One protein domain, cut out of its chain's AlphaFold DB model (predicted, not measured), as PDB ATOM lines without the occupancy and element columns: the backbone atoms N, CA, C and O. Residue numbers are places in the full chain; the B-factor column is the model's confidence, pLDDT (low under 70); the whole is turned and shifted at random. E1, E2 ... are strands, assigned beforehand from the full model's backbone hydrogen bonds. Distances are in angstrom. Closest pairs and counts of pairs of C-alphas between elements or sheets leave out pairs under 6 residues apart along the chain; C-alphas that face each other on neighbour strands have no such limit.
ATOM      1  N   ASP A 187     -20.060 -24.393 -39.991       84.94
ATOM      2  CA  ASP A 187     -20.934 -24.191 -38.832       84.94
ATOM      3  C   ASP A 187     -20.158 -23.963 -37.530       84.94
ATOM      4  O   ASP A 187     -20.686 -23.366 -36.596       84.94
ATOM      5  N   ASP A 188     -18.915 -24.438 -37.437       87.06
ATOM      6  CA  ASP A 188     -18.041 -24.120 -36.308       87.06
ATOM      7  C   ASP A 188     -17.520 -22.681 -36.411       87.06
ATOM      8  O   ASP A 188     -17.472 -21.965 -35.412       87.06
ATOM      9  N   ASN A 189     -17.191 -22.225 -37.625       86.62
ATOM     10  CA  ASN A 189     -16.726 -20.859 -37.867       86.62
ATOM     11  C   ASN A 189     -17.821 -19.809 -37.597       86.62
ATOM     12  O   ASN A 189     -17.512 -18.741 -37.074       86.62
ATOM     13  N   THR A 190     -19.098 -20.109 -37.857       86.75
ATOM     14  CA  THR A 190     -20.209 -19.178 -37.551       86.75
ATOM     15  C   THR A 190     -20.422 -18.949 -36.052       86.75
ATOM     16  O   THR A 190     -21.032 -17.954 -35.660       86.75
ATOM     17  N   LYS A 191     -19.940 -19.862 -35.199       87.06
ATOM     18  CA  LYS A 191     -20.174 -19.851 -33.745       87.06
ATOM     19  C   LYS A 191     -19.034 -19.236 -32.943       87.06
ATOM     20  O   LYS A 191     -19.166 -19.097 -31.727       87.06
ATOM     21  N   VAL A 192     -17.921 -18.896 -33.587       87.38
ATOM     22  CA  VAL A 192     -16.756 -18.305 -32.923       87.38
ATOM     23  C   VAL A 192     -16.582 -16.849 -33.314       87.38
ATOM     24  O   VAL A 192     -16.947 -16.425 -34.410       87.38
ATOM     25  N   TYR A 193     -16.004 -16.081 -32.397       88.69
ATOM     26  CA  TYR A 193     -15.661 -14.693 -32.648       88.69
ATOM     27  C   TYR A 193     -14.623 -14.594 -33.769       88.69
ATOM     28  O   TYR A 193     -13.527 -15.145 -33.655       88.69
ATOM     29  N   GLN A 194     -14.972 -13.887 -34.842       91.50
ATOM     30  CA  GLN A 194     -14.083 -13.681 -35.977       91.50
ATOM     31  C   GLN A 194     -13.238 -12.433 -35.738       91.50
ATOM     32  O   GLN A 194     -13.746 -11.375 -35.347       91.50
ATOM     33  N   SER A 195     -11.938 -12.589 -35.949       92.81
ATOM     34  CA  SER A 195     -10.954 -11.523 -35.833       92.81
ATOM     35  C   SER A 195      -9.732 -11.852 -36.667       92.81
ATOM     36  O   SER A 195      -9.455 -13.024 -36.953       92.81
ATOM     37  N   TRP A 196      -8.995 -10.815 -37.033       93.81
ATOM     38  CA  TRP A 196      -7.829 -10.926 -37.881       93.81
ATOM     39  C   TRP A 196      -6.663 -10.133 -37.317       93.81
ATOM     40  O   TRP A 196      -6.833  -9.079 -36.707       93.81
ATOM     41  N   GLN A 197      -5.471 -10.648 -37.573       93.06
ATOM     42  CA  GLN A 197      -4.228  -9.915 -37.457       93.06
ATOM     43  C   GLN A 197      -3.765  -9.535 -38.864       93.06
ATOM     44  O   GLN A 197      -3.684 -10.391 -39.747       93.06
ATOM     45  N   LEU A 198      -3.496  -8.252 -39.081       93.75
ATOM     46  CA  LEU A 198      -2.957  -7.719 -40.321       93.75
ATOM     47  C   LEU A 198      -1.465  -7.531 -40.128       93.75
ATOM     48  O   LEU A 198      -1.032  -6.793 -39.250       93.75
ATOM     49  N   GLU A 199      -0.681  -8.202 -40.950       93.31
ATOM     50  CA  GLU A 199       0.774  -8.207 -40.903       93.31
ATOM     51  C   GLU A 199       1.312  -7.521 -42.161       93.31
ATOM     52  O   GLU A 199       0.653  -7.489 -43.202       93.31
ATOM     53  N   ASN A 200       2.529  -6.982 -42.083       94.31
ATOM     54  CA  ASN A 200       3.229  -6.410 -43.237       94.31
ATOM     55  C   ASN A 200       2.444  -5.298 -43.959       94.31
ATOM     56  O   ASN A 200       2.510  -5.200 -45.185       94.31
ATOM     57  N   TRP A 201       1.708  -4.460 -43.214       95.31
ATOM     58  CA  TRP A 201       1.022  -3.308 -43.798       95.31
ATOM     59  C   TRP A 201       2.006  -2.436 -44.574       95.31
ATOM     60  O   TRP A 201       3.037  -2.020 -44.038       95.31
ATOM     61  N   HIS A 202       1.663  -2.138 -45.823       96.44
ATOM     62  CA  HIS A 202       2.467  -1.317 -46.710       96.44
ATOM     63  C   HIS A 202       1.578  -0.470 -47.618       96.44
ATOM     64  O   HIS A 202       0.690  -0.990 -48.290       96.44
ATOM     65  N   ARG A 203       1.843   0.835 -47.667       95.62
ATOM     66  CA  ARG A 203       1.197   1.793 -48.572       95.62
ATOM     67  C   ARG A 203       2.220   2.843 -48.984       95.62
ATOM     68  O   ARG A 203       3.006   3.293 -48.150       95.62
ATOM     69  N   GLN A 204       2.210   3.248 -50.245       95.75
ATOM     70  CA  GLN A 204       3.044   4.332 -50.748       95.75
ATOM     71  C   GLN A 204       2.182   5.386 -51.412       95.75
ATOM     72  O   GLN A 204       1.238   5.059 -52.119       95.75
ATOM     73  N   TYR A 205       2.512   6.652 -51.205       94.00
ATOM     74  CA  TYR A 205       1.858   7.746 -51.909       94.00
ATOM     75  C   TYR A 205       2.788   8.940 -52.023       94.00
ATOM     76  O   TYR A 205       3.789   9.053 -51.306       94.00
ATOM     77  N   LYS A 206       2.451   9.848 -52.932       93.19
ATOM     78  CA  LYS A 206       3.204  11.075 -53.132       93.19
ATOM     79  C   LYS A 206       2.584  12.206 -52.330       93.19
ATOM     80  O   LYS A 206       1.372  12.385 -52.298       93.19
ATOM     81  N   LEU A 207       3.427  12.999 -51.695       91.19
ATOM     82  CA  LEU A 207       3.048  14.233 -51.036       91.19
ATOM     83  C   LEU A 207       4.205  15.211 -51.191       91.19
ATOM     84  O   LEU A 207       5.347  14.860 -50.908       91.19
ATOM     85  N   THR A 208       3.936  16.447 -51.587       89.00
ATOM     86  CA  THR A 208       4.968  17.492 -51.588       89.00
ATOM     87  C   THR A 208       5.076  18.072 -50.173       89.00
ATOM     88  O   THR A 208       4.049  18.275 -49.517       89.00
ATOM     89  N   PRO A 209       6.282  18.304 -49.618       85.31
ATOM     90  CA  PRO A 209       6.410  18.906 -48.294       85.31
ATOM     91  C   PRO A 209       5.689  20.259 -48.217       85.31
ATOM     92  O   PRO A 209       5.933  21.138 -49.038       85.31
ATOM     93  N   GLY A 210       4.822  20.427 -47.217       83.19
ATOM     94  CA  GLY A 210       4.048  21.658 -47.023       83.19
ATOM     95  C   GLY A 210       2.770  21.773 -47.861       83.19
ATOM     96  O   GLY A 210       2.057  22.756 -47.693       83.19
ATOM     97  N   ASP A 211       2.454  20.778 -48.698       81.44
ATOM     98  CA  ASP A 211       1.232  20.738 -49.510       81.44
ATOM     99  C   ASP A 211       0.426  19.460 -49.206       81.44
ATOM    100  O   ASP A 211       0.618  18.417 -49.846       81.44
ATOM    101  N   PRO A 212      -0.407  19.474 -48.149       76.69
ATOM    102  CA  PRO A 212      -1.212  18.321 -47.779       76.69
ATOM    103  C   PRO A 212      -2.363  18.128 -48.782       76.69
ATOM    104  O   PRO A 212      -3.390  18.793 -48.702       76.69
ATOM    105  N   ALA A 213      -2.212  17.180 -49.706       78.00
ATOM    106  CA  ALA A 213      -3.295  16.720 -50.570       78.00
ATOM    107  C   ALA A 213      -4.090  15.587 -49.899       78.00
ATOM    108  O   ALA A 213      -3.512  14.650 -49.348       78.00
ATOM    109  N   THR A 214      -5.421  15.664 -49.939       81.19
ATOM    110  CA  THR A 214      -6.329  14.629 -49.419       81.19
ATOM    111  C   THR A 214      -7.448  14.369 -50.436       81.19
ATOM    112  O   THR A 214      -8.186  15.303 -50.746       81.19
ATOM    113  N   PRO A 215      -7.598  13.137 -50.960       83.25
ATOM    114  CA  PRO A 215      -6.701  11.992 -50.777       83.25
ATOM    115  C   PRO A 215      -5.316  12.257 -51.396       83.25
ATOM    116  O   PRO A 215      -5.198  13.086 -52.302       83.25
ATOM    117  N   PRO A 216      -4.260  11.567 -50.933       85.00
ATOM    118  CA  PRO A 216      -2.930  11.779 -51.480       85.00
ATOM    119  C   PRO A 216      -2.848  11.318 -52.952       85.00
ATOM    120  O   PRO A 216      -3.489  10.330 -53.337       85.00
ATOM    121  N   PRO A 217      -2.089  12.033 -53.804       86.50
ATOM    122  CA  PRO A 217      -1.860  11.643 -55.189       86.50
ATOM    123  C   PRO A 217      -0.927  10.431 -55.291       86.50
ATOM    124  O   PRO A 217      -0.122  10.166 -54.398       86.50
ATOM    125  N   GLU A 218      -1.014   9.721 -56.421       90.94
ATOM    126  CA  GLU A 218      -0.169   8.549 -56.723       90.94
ATOM    127  C   GLU A 218      -0.167   7.504 -55.585       90.94
ATOM    128  O   GLU A 218       0.844   6.868 -55.304       90.94
ATOM    129  N   ASP A 219      -1.305   7.354 -54.903       93.50
ATOM    130  CA  ASP A 219      -1.482   6.404 -53.808       93.50
ATOM    131  C   ASP A 219      -1.596   4.974 -54.343       93.50
ATOM    132  O   ASP A 219      -2.467   4.673 -55.164       93.50
ATOM    133  N   SER A 220      -0.710   4.097 -53.876       94.25
ATOM    134  CA  SER A 220      -0.678   2.684 -54.242       94.25
ATOM    135  C   SER A 220      -1.875   1.911 -53.696       94.25
ATOM    136  O   SER A 220      -2.137   0.808 -54.165       94.25
ATOM    137  N   GLY A 221      -2.555   2.442 -52.675       94.69
ATOM    138  CA  GLY A 221      -3.434   1.664 -51.812       94.69
ATOM    139  C   GLY A 221      -2.636   0.724 -50.898       94.69
ATOM    140  O   GLY A 221      -1.407   0.617 -51.025       94.69
ATOM    141  N   PRO A 222      -3.302   0.064 -49.939       95.94
ATOM    142  CA  PRO A 222      -2.622  -0.791 -48.982       95.94
ATOM    143  C   PRO A 222      -2.448  -2.223 -49.493       95.94
ATOM    144  O   PRO A 222      -3.355  -2.798 -50.094       95.94
ATOM    145  N   SER A 223      -1.308  -2.823 -49.167       96.94
ATOM    146  CA  SER A 223      -1.072  -4.266 -49.224       96.94
ATOM    147  C   SER A 223      -0.713  -4.793 -47.839       96.94
ATOM    148  O   SER A 223      -0.018  -4.104 -47.089       96.94
ATOM    149  N   PHE A 224      -1.175  -5.993 -47.501       97.25
ATOM    150  CA  PHE A 224      -0.945  -6.620 -46.197       97.25
ATOM    151  C   PHE A 224      -1.252  -8.119 -46.241       97.25
ATOM    152  O   PHE A 224      -1.982  -8.596 -47.110       97.25
ATOM    153  N   THR A 225      -0.742  -8.853 -45.258       96.19
ATOM    154  CA  THR A 225      -1.109 -10.245 -44.994       96.19
ATOM    155  C   THR A 225      -2.224 -10.267 -43.948       96.19
ATOM    156  O   THR A 225      -2.091  -9.658 -42.890       96.19
ATOM    157  N   LEU A 226      -3.329 -10.959 -44.212       95.38
ATOM    158  CA  LEU A 226      -4.478 -11.089 -43.318       95.38
ATOM    159  C   LEU A 226      -4.520 -12.495 -42.713       95.38
ATOM    160  O   LEU A 226      -4.716 -13.476 -43.431       95.38
ATOM    161  N   ARG A 227      -4.379 -12.601 -41.392       92.50
ATOM    162  CA  ARG A 227      -4.440 -13.860 -40.640       92.50
ATOM    163  C   ARG A 227      -5.695 -13.901 -39.783       92.50
ATOM    164  O   ARG A 227      -5.792 -13.153 -38.820       92.50
ATOM    165  N   ASN A 228      -6.624 -14.802 -40.070       91.19
ATOM    166  CA  ASN A 228      -7.790 -15.024 -39.215       91.19
ATOM    167  C   ASN A 228      -7.362 -15.769 -37.940       91.19
ATOM    168  O   ASN A 228      -6.772 -16.838 -38.025       91.19
ATOM    169  N   LEU A 229      -7.641 -15.250 -36.747       88.19
ATOM    170  CA  LEU A 229      -7.184 -15.879 -35.498       88.19
ATOM    171  C   LEU A 229      -8.063 -17.050 -35.041       88.19
ATOM    172  O   LEU A 229      -7.595 -17.923 -34.306       88.19
ATOM    173  N   ALA A 230      -9.316 -17.102 -35.491       87.12
ATOM    174  CA  ALA A 230     -10.260 -18.146 -35.121       87.12
ATOM    175  C   ALA A 230      -9.966 -19.467 -35.839       87.12
ATOM    176  O   ALA A 230     -10.059 -20.524 -35.223       87.12
ATOM    177  N   ASN A 231      -9.575 -19.427 -37.114       85.69
ATOM    178  CA  ASN A 231      -9.302 -20.626 -37.920       85.69
ATOM    179  C   ASN A 231      -7.860 -20.692 -38.460       85.69
ATOM    180  O   ASN A 231      -7.399 -21.768 -38.847       85.69
ATOM    181  N   GLY A 232      -7.103 -19.590 -38.395       85.88
ATOM    182  CA  GLY A 232      -5.732 -19.437 -38.896       85.88
ATOM    183  C   GLY A 232      -5.577 -19.498 -40.404       85.88
ATOM    184  O   GLY A 232      -4.479 -19.808 -40.866       85.88
ATOM    185  N   ASN A 233      -6.638 -19.201 -41.150       88.19
ATOM    186  CA  ASN A 233      -6.541 -18.870 -42.563       88.19
ATOM    187  C   ASN A 233      -5.594 -17.680 -42.740       88.19
ATOM    188  O   ASN A 233      -5.618 -16.735 -41.948       88.19
ATOM    189  N   ILE A 234      -4.769 -17.729 -43.785       92.25
ATOM    190  CA  ILE A 234      -3.855 -16.645 -44.143       92.25
ATOM    191  C   ILE A 234      -4.116 -16.256 -45.593       92.25
ATOM    192  O   ILE A 234      -4.121 -17.114 -46.484       92.25
ATOM    193  N   PHE A 235      -4.299 -14.962 -45.815       94.62
ATOM    194  CA  PHE A 235      -4.507 -14.373 -47.125       94.62
ATOM    195  C   PHE A 235      -3.493 -13.257 -47.381       94.62
ATOM    196  O   PHE A 235      -3.112 -12.541 -46.463       94.62
ATOM    197  N   GLU A 236      -3.092 -13.080 -48.632       96.25
ATOM    198  CA  GLU A 236      -2.323 -11.932 -49.102       96.25
ATOM    199  C   GLU A 236      -3.272 -10.961 -49.803       96.25
ATOM    200  O   GLU A 236      -3.922 -11.306 -50.793       96.25
ATOM    201  N   CYS A 237      -3.375  -9.752 -49.269       97.06
ATOM    202  CA  CYS A 237      -4.266  -8.708 -49.745       97.06
ATOM    203  C   CYS A 237      -3.468  -7.679 -50.543       97.06
ATOM    204  O   CYS A 237      -2.498  -7.098 -50.049       97.06
ATOM    205  N   VAL A 238      -3.903  -7.433 -51.777       95.44
ATOM    206  CA  VAL A 238      -3.317  -6.418 -52.660       95.44
ATOM    207  C   VAL A 238      -4.395  -5.436 -53.118       95.44
ATOM    208  O   VAL A 238      -5.545  -5.844 -53.316       95.44
ATOM    209  N   PRO A 239      -4.055  -4.148 -53.284       93.50
ATOM    210  CA  PRO A 239      -5.024  -3.147 -53.696       93.50
ATOM    211  C   PRO A 239      -5.461  -3.404 -55.137       93.50
ATOM    212  O   PRO A 239      -4.639  -3.670 -56.017       93.50
ATOM    213  N   GLY A 240      -6.771  -3.356 -55.368       90.00
ATOM    214  CA  GLY A 240      -7.335  -3.291 -56.709       90.00
ATOM    215  C   GLY A 240      -7.390  -1.853 -57.218       90.00
ATOM    216  O   GLY A 240      -6.699  -0.957 -56.728       90.00
ATOM    217  N   ASN A 241      -8.232  -1.625 -58.225       83.88
ATOM    218  CA  ASN A 241      -8.403  -0.292 -58.789       83.88
ATOM    219  C   ASN A 241      -9.088   0.645 -57.788       83.88
ATOM    220  O   ASN A 241     -10.018   0.259 -57.080       83.88
ATOM    221  N   LYS A 242      -8.645   1.903 -57.788       85.62
ATOM    222  CA  LYS A 242      -9.286   2.979 -57.036       85.62
ATOM    223  C   LYS A 242     -10.687   3.244 -57.600       85.62
ATOM    224  O   LYS A 242     -10.846   3.339 -58.818       85.62
ATOM    225  N   THR A 243     -11.684   3.373 -56.732       85.88
ATOM    226  CA  THR A 243     -13.043   3.778 -57.111       85.88
ATOM    227  C   THR A 243     -13.102   5.274 -57.437       85.88
ATOM    228  O   THR A 243     -12.142   6.016 -57.197       85.88
ATOM    229  N   GLU A 244     -14.240   5.737 -57.962       73.94
ATOM    230  CA  GLU A 244     -14.490   7.165 -58.227       73.94
ATOM    231  C   GLU A 244     -14.350   8.023 -56.956       73.94
ATOM    232  O   GLU A 244     -13.789   9.116 -57.007       73.94
ATOM    233  N   ASP A 245     -14.726   7.473 -55.798       80.12
ATOM    234  CA  ASP A 245     -14.619   8.121 -54.482       80.12
ATOM    235  C   ASP A 245     -13.217   8.029 -53.866       80.12
ATOM    236  O   ASP A 245     -13.022   8.284 -52.680       80.12
ATOM    237  N   SER A 246     -12.207   7.643 -54.649       87.12
ATOM    238  CA  SER A 246     -10.841   7.453 -54.166       87.12
ATOM    239  C   SER A 246     -10.671   6.373 -53.086       87.12
ATOM    240  O   SER A 246      -9.669   6.375 -52.375       87.12
ATOM    241  N   VAL A 247     -11.594   5.419 -53.005       93.88
ATOM    242  CA  VAL A 247     -11.498   4.254 -52.117       93.88
ATOM    243  C   VAL A 247     -10.784   3.117 -52.851       93.88
ATOM    244  O   VAL A 247     -10.952   2.950 -54.056       93.88
ATOM    245  N   PHE A 248      -9.986   2.323 -52.144       95.44
ATOM    246  CA  PHE A 248      -9.382   1.111 -52.697       95.44
ATOM    247  C   PHE A 248     -10.218  -0.106 -52.331       95.44
ATOM    248  O   PHE A 248     -10.477  -0.337 -51.154       95.44
ATOM    249  N   GLU A 249     -10.592  -0.907 -53.320       95.56
ATOM    250  CA  GLU A 249     -11.182  -2.227 -53.102       95.56
ATOM    251  C   GLU A 249     -10.195  -3.288 -53.585       95.56
ATOM    252  O   GLU A 249      -9.643  -3.178 -54.679       95.56
ATOM    253  N   GLY A 250      -9.934  -4.298 -52.761       94.81
ATOM    254  CA  GLY A 250      -8.954  -5.338 -53.058       94.81
ATOM    255  C   GLY A 250      -9.452  -6.723 -52.675       94.81
ATOM    256  O   GLY A 250     -10.206  -6.900 -51.718       94.81
ATOM    257  N   ALA A 251      -9.025  -7.721 -53.442       93.12
ATOM    258  CA  ALA A 251      -9.247  -9.124 -53.118       93.12
ATOM    259  C   ALA A 251      -8.016  -9.684 -52.401       93.12
ATOM    260  O   ALA A 251      -6.880  -9.350 -52.747       93.12
ATOM    261  N   CYS A 252      -8.245 -10.570 -51.438       95.25
ATOM    262  CA  CYS A 252      -7.186 -11.284 -50.750       95.25
ATOM    263  C   CYS A 252      -7.116 -12.724 -51.266       95.25
ATOM    264  O   CYS A 252      -8.106 -13.461 -51.257       95.25
ATOM    265  N   THR A 253      -5.944 -13.131 -51.739       92.69
ATOM    266  CA  THR A 253      -5.699 -14.485 -52.244       92.69
ATOM    267  C   THR A 253      -5.098 -15.349 -51.146       92.69
ATOM    268  O   THR A 253      -4.476 -14.842 -50.222       92.69
ATOM    269  N   GLN A 254      -5.301 -16.664 -51.192       88.75
ATOM    270  CA  GLN A 254      -4.711 -17.551 -50.187       88.75
ATOM    271  C   GLN A 254      -3.179 -17.488 -50.250       88.75
ATOM    272  O   GLN A 254      -2.598 -17.555 -51.337       88.75
ATOM    273  N   ALA A 255      -2.528 -17.390 -49.089       85.25
ATOM    274  CA  ALA A 255      -1.072 -17.365 -49.021       85.25
ATOM    275  C   ALA A 255      -0.467 -18.683 -49.540       85.25
ATOM    276  O   ALA A 255      -0.986 -19.779 -49.297       85.25
ATOM    277  N   ALA A 256       0.657 -18.587 -50.253       78.69
ATOM    278  CA  ALA A 256       1.308 -19.745 -50.854       78.69
ATOM    279  C   ALA A 256       1.699 -20.791 -49.792       78.69
ATOM    280  O   ALA A 256       2.302 -20.471 -48.769       78.69
ATOM    281  N   GLY A 257       1.378 -22.060 -50.054       71.44
ATOM    282  CA  GLY A 257       1.702 -23.171 -49.152       71.44
ATOM    283  C   GLY A 257       0.744 -23.349 -47.969       71.44
ATOM    284  O   GLY A 257       0.984 -24.230 -47.146       71.44
ATOM    285  N   GLN A 258      -0.341 -22.571 -47.888       71.25
ATOM    286  CA  GLN A 258      -1.407 -22.778 -46.905       71.25
ATOM    287  C   GLN A 258      -2.541 -23.633 -47.471       71.25
ATOM    288  O   GLN A 258      -2.987 -23.444 -48.602       71.25
ATOM    289  N   SER A 259      -3.038 -24.568 -46.661       61.38
ATOM    290  CA  SER A 259      -4.246 -25.345 -46.943       61.38
ATOM    291  C   SER A 259      -5.466 -24.637 -46.353       61.38
ATOM    292  O   SER A 259      -6.092 -25.136 -45.418       61.38
ATOM    293  N   THR A 260      -5.768 -23.441 -46.851       62.12
ATOM    294  CA  THR A 260      -6.993 -22.725 -46.483       62.12
ATOM    295  C   THR A 260      -8.183 -23.417 -47.162       62.12
ATOM    296  O   THR A 260      -8.085 -23.749 -48.350       62.12
ATOM    297  N   PRO A 261      -9.310 -23.654 -46.464       65.38
ATOM    298  CA  PRO A 261     -10.504 -24.219 -47.084       65.38
ATOM    299  C   PRO A 261     -10.894 -23.434 -48.346       65.38
ATOM    300  O   PRO A 261     -10.961 -22.205 -48.326       65.38
ATOM    301  N   THR A 262     -11.135 -24.127 -49.464       65.44
ATOM    302  CA  THR A 262     -11.447 -23.510 -50.773       65.44
ATOM    303  C   THR A 262     -12.711 -22.651 -50.767       65.44
ATOM    304  O   THR A 262     -12.950 -21.898 -51.710       65.44
ATOM    305  N   ASN A 263     -13.520 -22.754 -49.717       78.56
ATOM    306  CA  ASN A 263     -14.743 -21.997 -49.537       78.56
ATOM    307  C   ASN A 263     -14.580 -20.655 -48.808       78.56
ATOM    308  O   ASN A 263     -15.549 -19.902 -48.765       78.56
ATOM    309  N   ALA A 264     -13.409 -20.347 -48.245       87.44
ATOM    310  CA  ALA A 264     -13.155 -19.057 -47.608       87.44
ATOM    311  C   ALA A 264     -12.515 -18.076 -48.603       87.44
ATOM    312  O   ALA A 264     -11.503 -18.384 -49.239       87.44
ATOM    313  N   LYS A 265     -13.101 -16.885 -48.729       91.56
ATOM    314  CA  LYS A 265     -12.589 -15.769 -49.538       91.56
ATOM    315  C   LYS A 265     -12.507 -14.528 -48.669       91.56
ATOM    316  O   LYS A 265     -13.418 -14.289 -47.890       91.56
ATOM    317  N   ALA A 266     -11.467 -13.723 -48.843       95.19
ATOM    318  CA  ALA A 266     -11.344 -12.453 -48.146       95.19
ATOM    319  C   ALA A 266     -11.205 -11.291 -49.134       95.19
ATOM    320  O   ALA A 266     -10.670 -11.440 -50.237       95.19
ATOM    321  N   SER A 267     -11.709 -10.133 -48.738       96.31
ATOM    322  CA  SER A 267     -11.586  -8.872 -49.458       96.31
ATOM    323  C   SER A 267     -11.437  -7.723 -48.471       96.31
ATOM    324  O   SER A 267     -11.664  -7.870 -47.267       96.31
ATOM    325  N   PHE A 268     -11.044  -6.565 -48.989       97.00
ATOM    326  CA  PHE A 268     -10.983  -5.350 -48.203       97.00
ATOM    327  C   PHE A 268     -11.441  -4.126 -48.986       97.00
ATOM    328  O   PHE A 268     -11.397  -4.089 -50.218       97.00
ATOM    329  N   ARG A 269     -11.827  -3.105 -48.227       96.31
ATOM    330  CA  ARG A 269     -12.110  -1.752 -48.690       96.31
ATOM    331  C   ARG A 269     -11.333  -0.772 -47.817       96.31
ATOM    332  O   ARG A 269     -11.436  -0.847 -46.599       96.31
ATOM    333  N   PHE A 270     -10.573   0.138 -48.413       95.94
ATOM    334  CA  PHE A 270      -9.778   1.126 -47.690       95.94
ATOM    335  C   PHE A 270     -10.078   2.546 -48.160       95.94
ATOM    336  O   PHE A 270      -9.905   2.867 -49.337       95.94
ATOM    337  N   ASP A 271     -10.502   3.394 -47.226       94.00
ATOM    338  CA  ASP A 271     -10.701   4.824 -47.435       94.00
ATOM    339  C   ASP A 271      -9.441   5.594 -46.989       94.00
ATOM    340  O   ASP A 271      -9.191   5.709 -45.784       94.00
ATOM    341  N   PRO A 272      -8.649   6.146 -47.927       91.75
ATOM    342  CA  PRO A 272      -7.412   6.862 -47.619       91.75
ATOM    343  C   PRO A 272      -7.610   8.260 -47.015       91.75
ATOM    344  O   PRO A 272      -6.620   8.885 -46.641       91.75
ATOM    345  N   VAL A 273      -8.833   8.794 -46.983       89.62
ATOM    346  CA  VAL A 273      -9.162  10.102 -46.379       89.62
ATOM    347  C   VAL A 273      -9.468   9.946 -44.888       89.62
ATOM    348  O   VAL A 273      -9.164  10.823 -44.065       89.62
ATOM    349  N   LEU A 274     -10.090   8.821 -44.543       91.19
ATOM    350  CA  LEU A 274     -10.447   8.467 -43.174       91.19
ATOM    351  C   LEU A 274      -9.430   7.528 -42.511       91.19
ATOM    352  O   LEU A 274      -9.513   7.340 -41.302       91.19
ATOM    353  N   ASP A 275      -8.505   6.959 -43.289       93.12
ATOM    354  CA  ASP A 275      -7.611   5.861 -42.897       93.12
ATOM    355  C   ASP A 275      -8.384   4.670 -42.303       93.12
ATOM    356  O   ASP A 275      -7.967   4.029 -41.337       93.12
ATOM    357  N   MET A 276      -9.539   4.378 -42.907       94.62
ATOM    358  CA  MET A 276     -10.452   3.317 -42.485       94.62
ATOM    359  C   MET A 276     -10.338   2.116 -43.408       94.62
ATOM    360  O   MET A 276     -10.549   2.221 -44.616       94.62
ATOM    361  N   LEU A 277     -10.064   0.960 -42.823       96.38
ATOM    362  CA  LEU A 277     -10.036  -0.330 -43.485       96.38
ATOM    363  C   LEU A 277     -11.235  -1.164 -43.042       96.38
ATOM    364  O   LEU A 277     -11.439  -1.389 -41.854       96.38
ATOM    365  N   VAL A 278     -11.985  -1.685 -44.001       96.62
ATOM    366  CA  VAL A 278     -12.964  -2.748 -43.785       96.62
ATOM    367  C   VAL A 278     -12.380  -4.025 -44.361       96.62
ATOM    368  O   VAL A 278     -12.015  -4.054 -45.536       96.62
ATOM    369  N   VAL A 279     -12.290  -5.073 -43.551       96.88
ATOM    370  CA  VAL A 279     -11.959  -6.427 -44.010       96.88
ATOM    371  C   VAL A 279     -13.213  -7.277 -43.946       96.88
ATOM    372  O   VAL A 279     -13.967  -7.182 -42.980       96.88
ATOM    373  N   THR A 280     -13.426  -8.109 -44.959       95.75
ATOM    374  CA  THR A 280     -14.538  -9.057 -44.999       95.75
ATOM    375  C   THR A 280     -14.004 -10.420 -45.389       95.75
ATOM    376  O   THR A 280     -13.356 -10.561 -46.423       95.75
ATOM    377  N   GLU A 281     -14.295 -11.430 -44.578       94.06
ATOM    378  CA  GLU A 281     -14.139 -12.830 -44.954       94.06
ATOM    379  C   GLU A 281     -15.531 -13.430 -45.181       94.06
ATOM    380  O   GLU A 281     -16.469 -13.204 -44.413       94.06
ATOM    381  N   SER A 282     -15.669 -14.152 -46.285       92.25
ATOM    382  CA  SER A 282     -16.886 -14.805 -46.744       92.25
ATOM    383  C   SER A 282     -16.641 -16.300 -46.819       92.25
ATOM    384  O   SER A 282     -15.664 -16.740 -47.431       92.25
ATOM    385  N   TRP A 283     -17.559 -17.081 -46.261       89.19
ATOM    386  CA  TRP A 283     -17.520 -18.537 -46.312       89.19
ATOM    387  C   TRP A 283     -18.693 -19.059 -47.134       89.19
ATOM    388  O   TRP A 283     -19.851 -18.763 -46.838       89.19
ATOM    389  N   ASP A 284     -18.391 -19.849 -48.161       87.25
ATOM    390  CA  ASP A 284     -19.383 -20.553 -48.978       87.25
ATOM    391  C   ASP A 284     -19.555 -22.000 -48.498       87.25
ATOM    392  O   ASP A 284     -18.757 -22.895 -48.772       87.25
ATOM    393  N   CYS A 285     -20.603 -22.249 -47.732       81.69
ATOM    394  CA  CYS A 285     -20.755 -23.519 -47.026       81.69
ATOM    395  C   CYS A 285     -21.671 -24.497 -47.766       81.69
ATOM    396  O   CYS A 285     -22.073 -25.519 -47.211       81.69
ATOM    397  N   GLY A 286     -21.961 -24.206 -49.038       78.81
ATOM    398  CA  GLY A 286     -22.962 -24.895 -49.835       78.81
ATOM    399  C   GLY A 286     -24.316 -24.185 -49.789       78.81
ATOM    400  O   GLY A 286     -24.444 -23.070 -49.290       78.81
ATOM    401  N   ALA A 287     -25.337 -24.849 -50.337       63.47
ATOM    402  CA  ALA A 287     -26.584 -24.226 -50.788       63.47
ATOM    403  C   ALA A 287     -27.426 -23.491 -49.717       63.47
ATOM    404  O   ALA A 287     -28.342 -22.768 -50.104       63.47
ATOM    405  N   GLU A 288     -27.142 -23.638 -48.415       62.31
ATOM    406  CA  GLU A 288     -27.992 -23.082 -47.347       62.31
ATOM    407  C   GLU A 288     -27.254 -22.418 -46.164       62.31
ATOM    408  O   GLU A 288     -27.919 -21.988 -45.226       62.31
ATOM    409  N   SER A 289     -25.918 -22.295 -46.156       73.62
ATOM    410  CA  SER A 289     -25.202 -21.844 -44.939       73.62
ATOM    411  C   SER A 289     -23.986 -20.935 -45.153       73.62
ATOM    412  O   SER A 289     -23.038 -20.969 -44.370       73.62
ATOM    413  N   SER A 290     -23.991 -20.083 -46.183       85.81
ATOM    414  CA  SER A 290     -22.953 -19.055 -46.314       85.81
ATOM    415  C   SER A 290     -23.066 -17.972 -45.234       85.81
ATOM    416  O   SER A 290     -24.158 -17.624 -44.782       85.81
ATOM    417  N   PHE A 291     -21.927 -17.414 -44.820       90.31
ATOM    418  CA  PHE A 291     -21.900 -16.262 -43.921       90.31
ATOM    419  C   PHE A 291     -20.722 -15.338 -44.226       90.31
ATOM    420  O   PHE A 291     -19.719 -15.758 -44.803       90.31
ATOM    421  N   ASN A 292     -20.860 -14.081 -43.809       91.50
ATOM    422  CA  ASN A 292     -19.816 -13.070 -43.890       91.50
ATOM    423  C   ASN A 292     -19.458 -12.597 -42.484       91.50
ATOM    424  O   ASN A 292     -20.335 -12.427 -41.633       91.50
ATOM    425  N   ALA A 293     -18.178 -12.339 -42.269       93.12
ATOM    426  CA  ALA A 293     -17.671 -11.671 -41.088       93.12
ATOM    427  C   ALA A 293     -16.862 -10.462 -41.541       93.12
ATOM    428  O   ALA A 293     -15.966 -10.601 -42.373       93.12
ATOM    429  N   SER A 294     -17.168  -9.300 -40.972       95.38
ATOM    430  CA  SER A 294     -16.517  -8.046 -41.336       95.38
ATOM    431  C   SER A 294     -16.004  -7.321 -40.107       95.38
ATOM    432  O   SER A 294     -16.694  -7.253 -39.089       95.38
ATOM    433  N   GLY A 295     -14.796  -6.784 -40.209       95.62
ATOM    434  CA  GLY A 295     -14.162  -5.970 -39.182       95.62
ATOM    435  C   GLY A 295     -13.758  -4.616 -39.747       95.62
ATOM    436  O   GLY A 295     -13.465  -4.500 -40.937       95.62
ATOM    437  N   VAL A 296     -13.753  -3.593 -38.894       96.62
ATOM    438  CA  VAL A 296     -13.400  -2.220 -39.273       96.62
ATOM    439  C   VAL A 296     -12.224  -1.759 -38.435       96.62
ATOM    440  O   VAL A 296     -12.229  -1.932 -37.217       96.62
ATOM    441  N   ALA A 297     -11.237  -1.158 -39.089       95.44
ATOM    442  CA  ALA A 297     -10.017  -0.696 -38.465       95.44
ATOM    443  C   ALA A 297      -9.671   0.731 -38.886       95.44
ATOM    444  O   ALA A 297      -9.623   1.028 -40.076       95.44
ATOM    445  N   PHE A 298      -9.369   1.590 -37.920       95.44
ATOM    446  CA  PHE A 298      -8.607   2.806 -38.150       95.44
ATOM    447  C   PHE A 298      -7.118   2.456 -38.128       95.44
ATOM    448  O   PHE A 298      -6.613   1.939 -37.127       95.44
ATOM    449  N   VAL A 299      -6.430   2.705 -39.240       93.81
ATOM    450  CA  VAL A 299      -5.051   2.254 -39.440       93.81
ATOM    451  C   VAL A 299      -4.071   3.385 -39.165       93.81
ATOM    452  O   VAL A 299      -3.949   4.322 -39.955       93.81
ATOM    453  N   GLN A 300      -3.302   3.256 -38.086       87.75
ATOM    454  CA  GLN A 300      -2.170   4.135 -37.823       87.75
ATOM    455  C   GLN A 300      -0.903   3.528 -38.432       87.75
ATOM    456  O   GLN A 300      -0.414   2.481 -38.012       87.75
ATOM    457  N   ALA A 301      -0.364   4.172 -39.467       89.12
ATOM    458  CA  ALA A 301       0.875   3.739 -40.105       89.12
ATOM    459  C   ALA A 301       1.990   4.762 -39.882       89.12
ATOM    460  O   ALA A 301       1.790   5.973 -39.973       89.12
ATOM    461  N   THR A 302       3.198   4.266 -39.630       90.31
ATOM    462  CA  THR A 302       4.400   5.098 -39.579       90.31
ATOM    463  C   THR A 302       4.926   5.287 -40.992       90.31
ATOM    464  O   THR A 302       5.217   4.307 -41.677       90.31
ATOM    465  N   CYS A 303       5.081   6.537 -41.424       91.75
ATOM    466  CA  CYS A 303       5.552   6.859 -42.767       91.75
ATOM    467  C   CYS A 303       6.985   7.394 -42.757       91.75
ATOM    468  O   CYS A 303       7.306   8.337 -42.035       91.75
ATOM    469  N   ASN A 304       7.832   6.825 -43.609       94.00
ATOM    470  CA  ASN A 304       9.147   7.365 -43.931       94.00
ATOM    471  C   ASN A 304       9.086   8.137 -45.253       94.00
ATOM    472  O   ASN A 304       8.365   7.741 -46.168       94.00
ATOM    473  N   ARG A 305       9.849   9.227 -45.365       92.81
ATOM    474  CA  ARG A 305       9.862  10.096 -46.544       92.81
ATOM    475  C   ARG A 305      11.164   9.974 -47.326       92.81
ATOM    476  O   ARG A 305      12.244  10.143 -46.767       92.81
ATOM    477  N   GLN A 306      11.048   9.823 -48.641       94.12
ATOM    478  CA  GLN A 306      12.151   9.953 -49.589       94.12
ATOM    479  C   GLN A 306      11.743  10.897 -50.731       94.12
ATOM    480  O   GLN A 306      11.038  10.513 -51.661       94.12
ATOM    481  N   GLY A 307      12.184  12.157 -50.650       92.12
ATOM    482  CA  GLY A 307      11.715  13.213 -51.554       92.12
ATOM    483  C   GLY A 307      10.225  13.492 -51.343       92.12
ATOM    484  O   GLY A 307       9.808  13.807 -50.226       92.12
ATOM    485  N   ASP A 308       9.432  13.335 -52.401       92.75
ATOM    486  CA  ASP A 308       7.973  13.473 -52.338       92.75
ATOM    487  C   ASP A 308       7.261  12.148 -52.036       92.75
ATOM    488  O   ASP A 308       6.051  12.136 -51.849       92.75
ATOM    489  N   ILE A 309       7.972  11.020 -51.978       94.81
ATOM    490  CA  ILE A 309       7.356   9.718 -51.712       94.81
ATOM    491  C   ILE A 309       7.322   9.458 -50.209       94.81
ATOM    492  O   ILE A 309       8.340   9.570 -49.520       94.81
ATOM    493  N   LEU A 310       6.146   9.088 -49.712       95.12
ATOM    494  CA  LEU A 310       5.935   8.548 -48.378       95.12
ATOM    495  C   LEU A 310       5.699   7.046 -48.487       95.12
ATOM    496  O   LEU A 310       4.857   6.595 -49.258       95.12
ATOM    497  N   THR A 311       6.442   6.275 -47.701       96.31
ATOM    498  CA  THR A 311       6.257   4.833 -47.543       96.31
ATOM    499  C   THR A 311       5.817   4.558 -46.120       96.31
ATOM    500  O   THR A 311       6.576   4.796 -45.182       96.31
ATOM    501  N   CYS A 312       4.597   4.066 -45.972       95.06
ATOM    502  CA  CYS A 312       3.944   3.849 -44.695       95.06
ATOM    503  C   CYS A 312       3.881   2.360 -44.369       95.06
ATOM    504  O   CYS A 312       3.402   1.565 -45.179       95.06
ATOM    505  N   THR A 313       4.344   1.996 -43.175       93.69
ATOM    506  CA  THR A 313       4.281   0.633 -42.640       93.69
ATOM    507  C   THR A 313       3.729   0.635 -41.222       93.69
ATOM    508  O   THR A 313       3.836   1.639 -40.518       93.69
ATOM    509  N   SER A 314       3.166  -0.487 -40.781       88.19
ATOM    510  CA  SER A 314       2.718  -0.653 -39.395       88.19
ATOM    511  C   SER A 314       3.188  -1.984 -38.809       88.19
ATOM    512  O   SER A 314       3.531  -2.917 -39.543       88.19
ATOM    513  N   LEU A 315       3.232  -2.040 -37.478       85.62
ATOM    514  CA  LEU A 315       3.309  -3.295 -36.734       85.62
ATOM    515  C   LEU A 315       2.014  -4.101 -36.951       85.62
ATOM    516  O   LEU A 315       1.064  -3.579 -37.539       85.62
ATOM    517  N   PRO A 316       1.957  -5.376 -36.523       86.50
ATOM    518  CA  PRO A 316       0.734  -6.148 -36.658       86.50
ATOM    519  C   PRO A 316      -0.473  -5.430 -36.038       86.50
ATOM    520  O   PRO A 316      -0.471  -5.107 -34.851       86.50
ATOM    521  N   LEU A 317      -1.502  -5.193 -36.850       88.00
ATOM    522  CA  LEU A 317      -2.755  -4.553 -36.449       88.00
ATOM    523  C   LEU A 317      -3.782  -5.643 -36.141       88.00
ATOM    524  O   LEU A 317      -3.872  -6.627 -36.872       88.00
ATOM    525  N   TRP A 318      -4.588  -5.475 -35.099       92.25
ATOM    526  CA  TRP A 318      -5.679  -6.401 -34.801       92.25
ATOM    527  C   TRP A 318      -7.036  -5.791 -35.144       92.25
ATOM    528  O   TRP A 318      -7.287  -4.621 -34.858       92.25
ATOM    529  N   VAL A 319      -7.919  -6.598 -35.736       91.69
ATOM    530  CA  VAL A 319      -9.262  -6.183 -36.152       91.69
ATOM    531  C   VAL A 319     -10.275  -7.248 -35.765       91.69
ATOM    532  O   VAL A 319     -10.144  -8.412 -36.141       91.69
ATOM    533  N   GLY A 320     -11.308  -6.844 -35.033       89.00
ATOM    534  CA  GLY A 320     -12.402  -7.709 -34.611       89.00
ATOM    535  C   GLY A 320     -13.705  -7.445 -35.363       89.00
ATOM    536  O   GLY A 320     -13.926  -6.358 -35.896       89.00
ATOM    537  N   THR A 321     -14.599  -8.436 -35.371       88.81
ATOM    538  CA  THR A 321     -16.012  -8.221 -35.727       88.81
ATOM    539  C   THR A 321     -16.758  -7.581 -34.559       88.81
ATOM    540  O   THR A 321     -16.611  -8.035 -33.429       88.81
TER     541      THR A 321
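Overview. This is residues 187 to 321 of the 324 residues of an uncharacterized protein of fungal sp. No.14919 (UniProt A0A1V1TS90). Picture a small, nearly closed barrel: E1 to E7 run round it in sequence, and E10, beside the first part of E1, comes near E7 where the ring would close. The hairpin of E8 and E9 extends the wall at one end, beside the last part of bent E1. The printed part has 135 residues, with no named helix and ten named strands, which are numbered along the chain from E1 to E10; they belong to one branched, twisted sheet whose neighbour pairs are antiparallel, and E1 has three neighbours, E2, E9 and E10. It is all strand by its named elements, though these hold 67 residues, under half. The whole is compact, with a radius of gyration of the C-alphas of 16.0 A, and elongated, spanning 54 by 28 by 24 A.

Along the chain. Find C-alpha 195 at (-10.954, -11.523, -35.833); from there E1 runs through residues 195 to 206, 31.8 A, and bends by 59 degrees at residue 199. Next come E2, residues 223 to 228, 16.2 A, and E3, residues 234 to 237, 9.7 A. E4 is residues 248 to 254, 19.4 A; E5 is residues 264 to 271, 24.0 A. E6, residues 276 to 283, measures 23.3 A and E7, residues 291 to 298, 23.9 A. E8 is residues 302 to 306, 13.6 A; E9 is residues 309 to 313, 13.2 A. E10, residues 317 to 320, 10.3 A, ends at C-alpha 320, (-12.402, -7.709, -34.611).

Arrangement. Start at E1, which has three neighbours: E2 on one side, E9 and E10 on the other side. Look for N 199 and O 225, 2.8 A, in the hairpin E1 and E2; N 203 and O 312, 3.0 A, in E1 and E9; N 196 and O 319, 2.8 A, in E1 and E10. E1 to E7 form a meander, each strand the antiparallel neighbour of the one before. Along it, within hydrogen-bond range, stand N 226 and O 235, 2.8 A, from E2 to E3; N 236 and O 253, 2.7 A, to E4; N 250 and O 268, 2.9 A, to E5; N 267 and O 280, 2.9 A, to E6; and N 279 and O 295, 2.9 A, to E7. The closest C-alphas of the edge strands E7 and E10 are those of Gly 295 and Gly 320, 5.2 A apart. E8, the third edge strand, pairs with E9 as a hairpin, with N 304 and O 311 at 2.9 A. E7 and E8 are apart, although a tight link joins them.

Size, cuts and confidence. The C-alphas farthest apart, those of Gly 210 and Ala 287, are 55.3 A apart. The printed part has no cut. Its one long link, residues 207 to 222, joins E1 to E2. The mean pLDDT of the printed part is 89.2; look for values under 70 at residues 259 to 262 and 287 to 288.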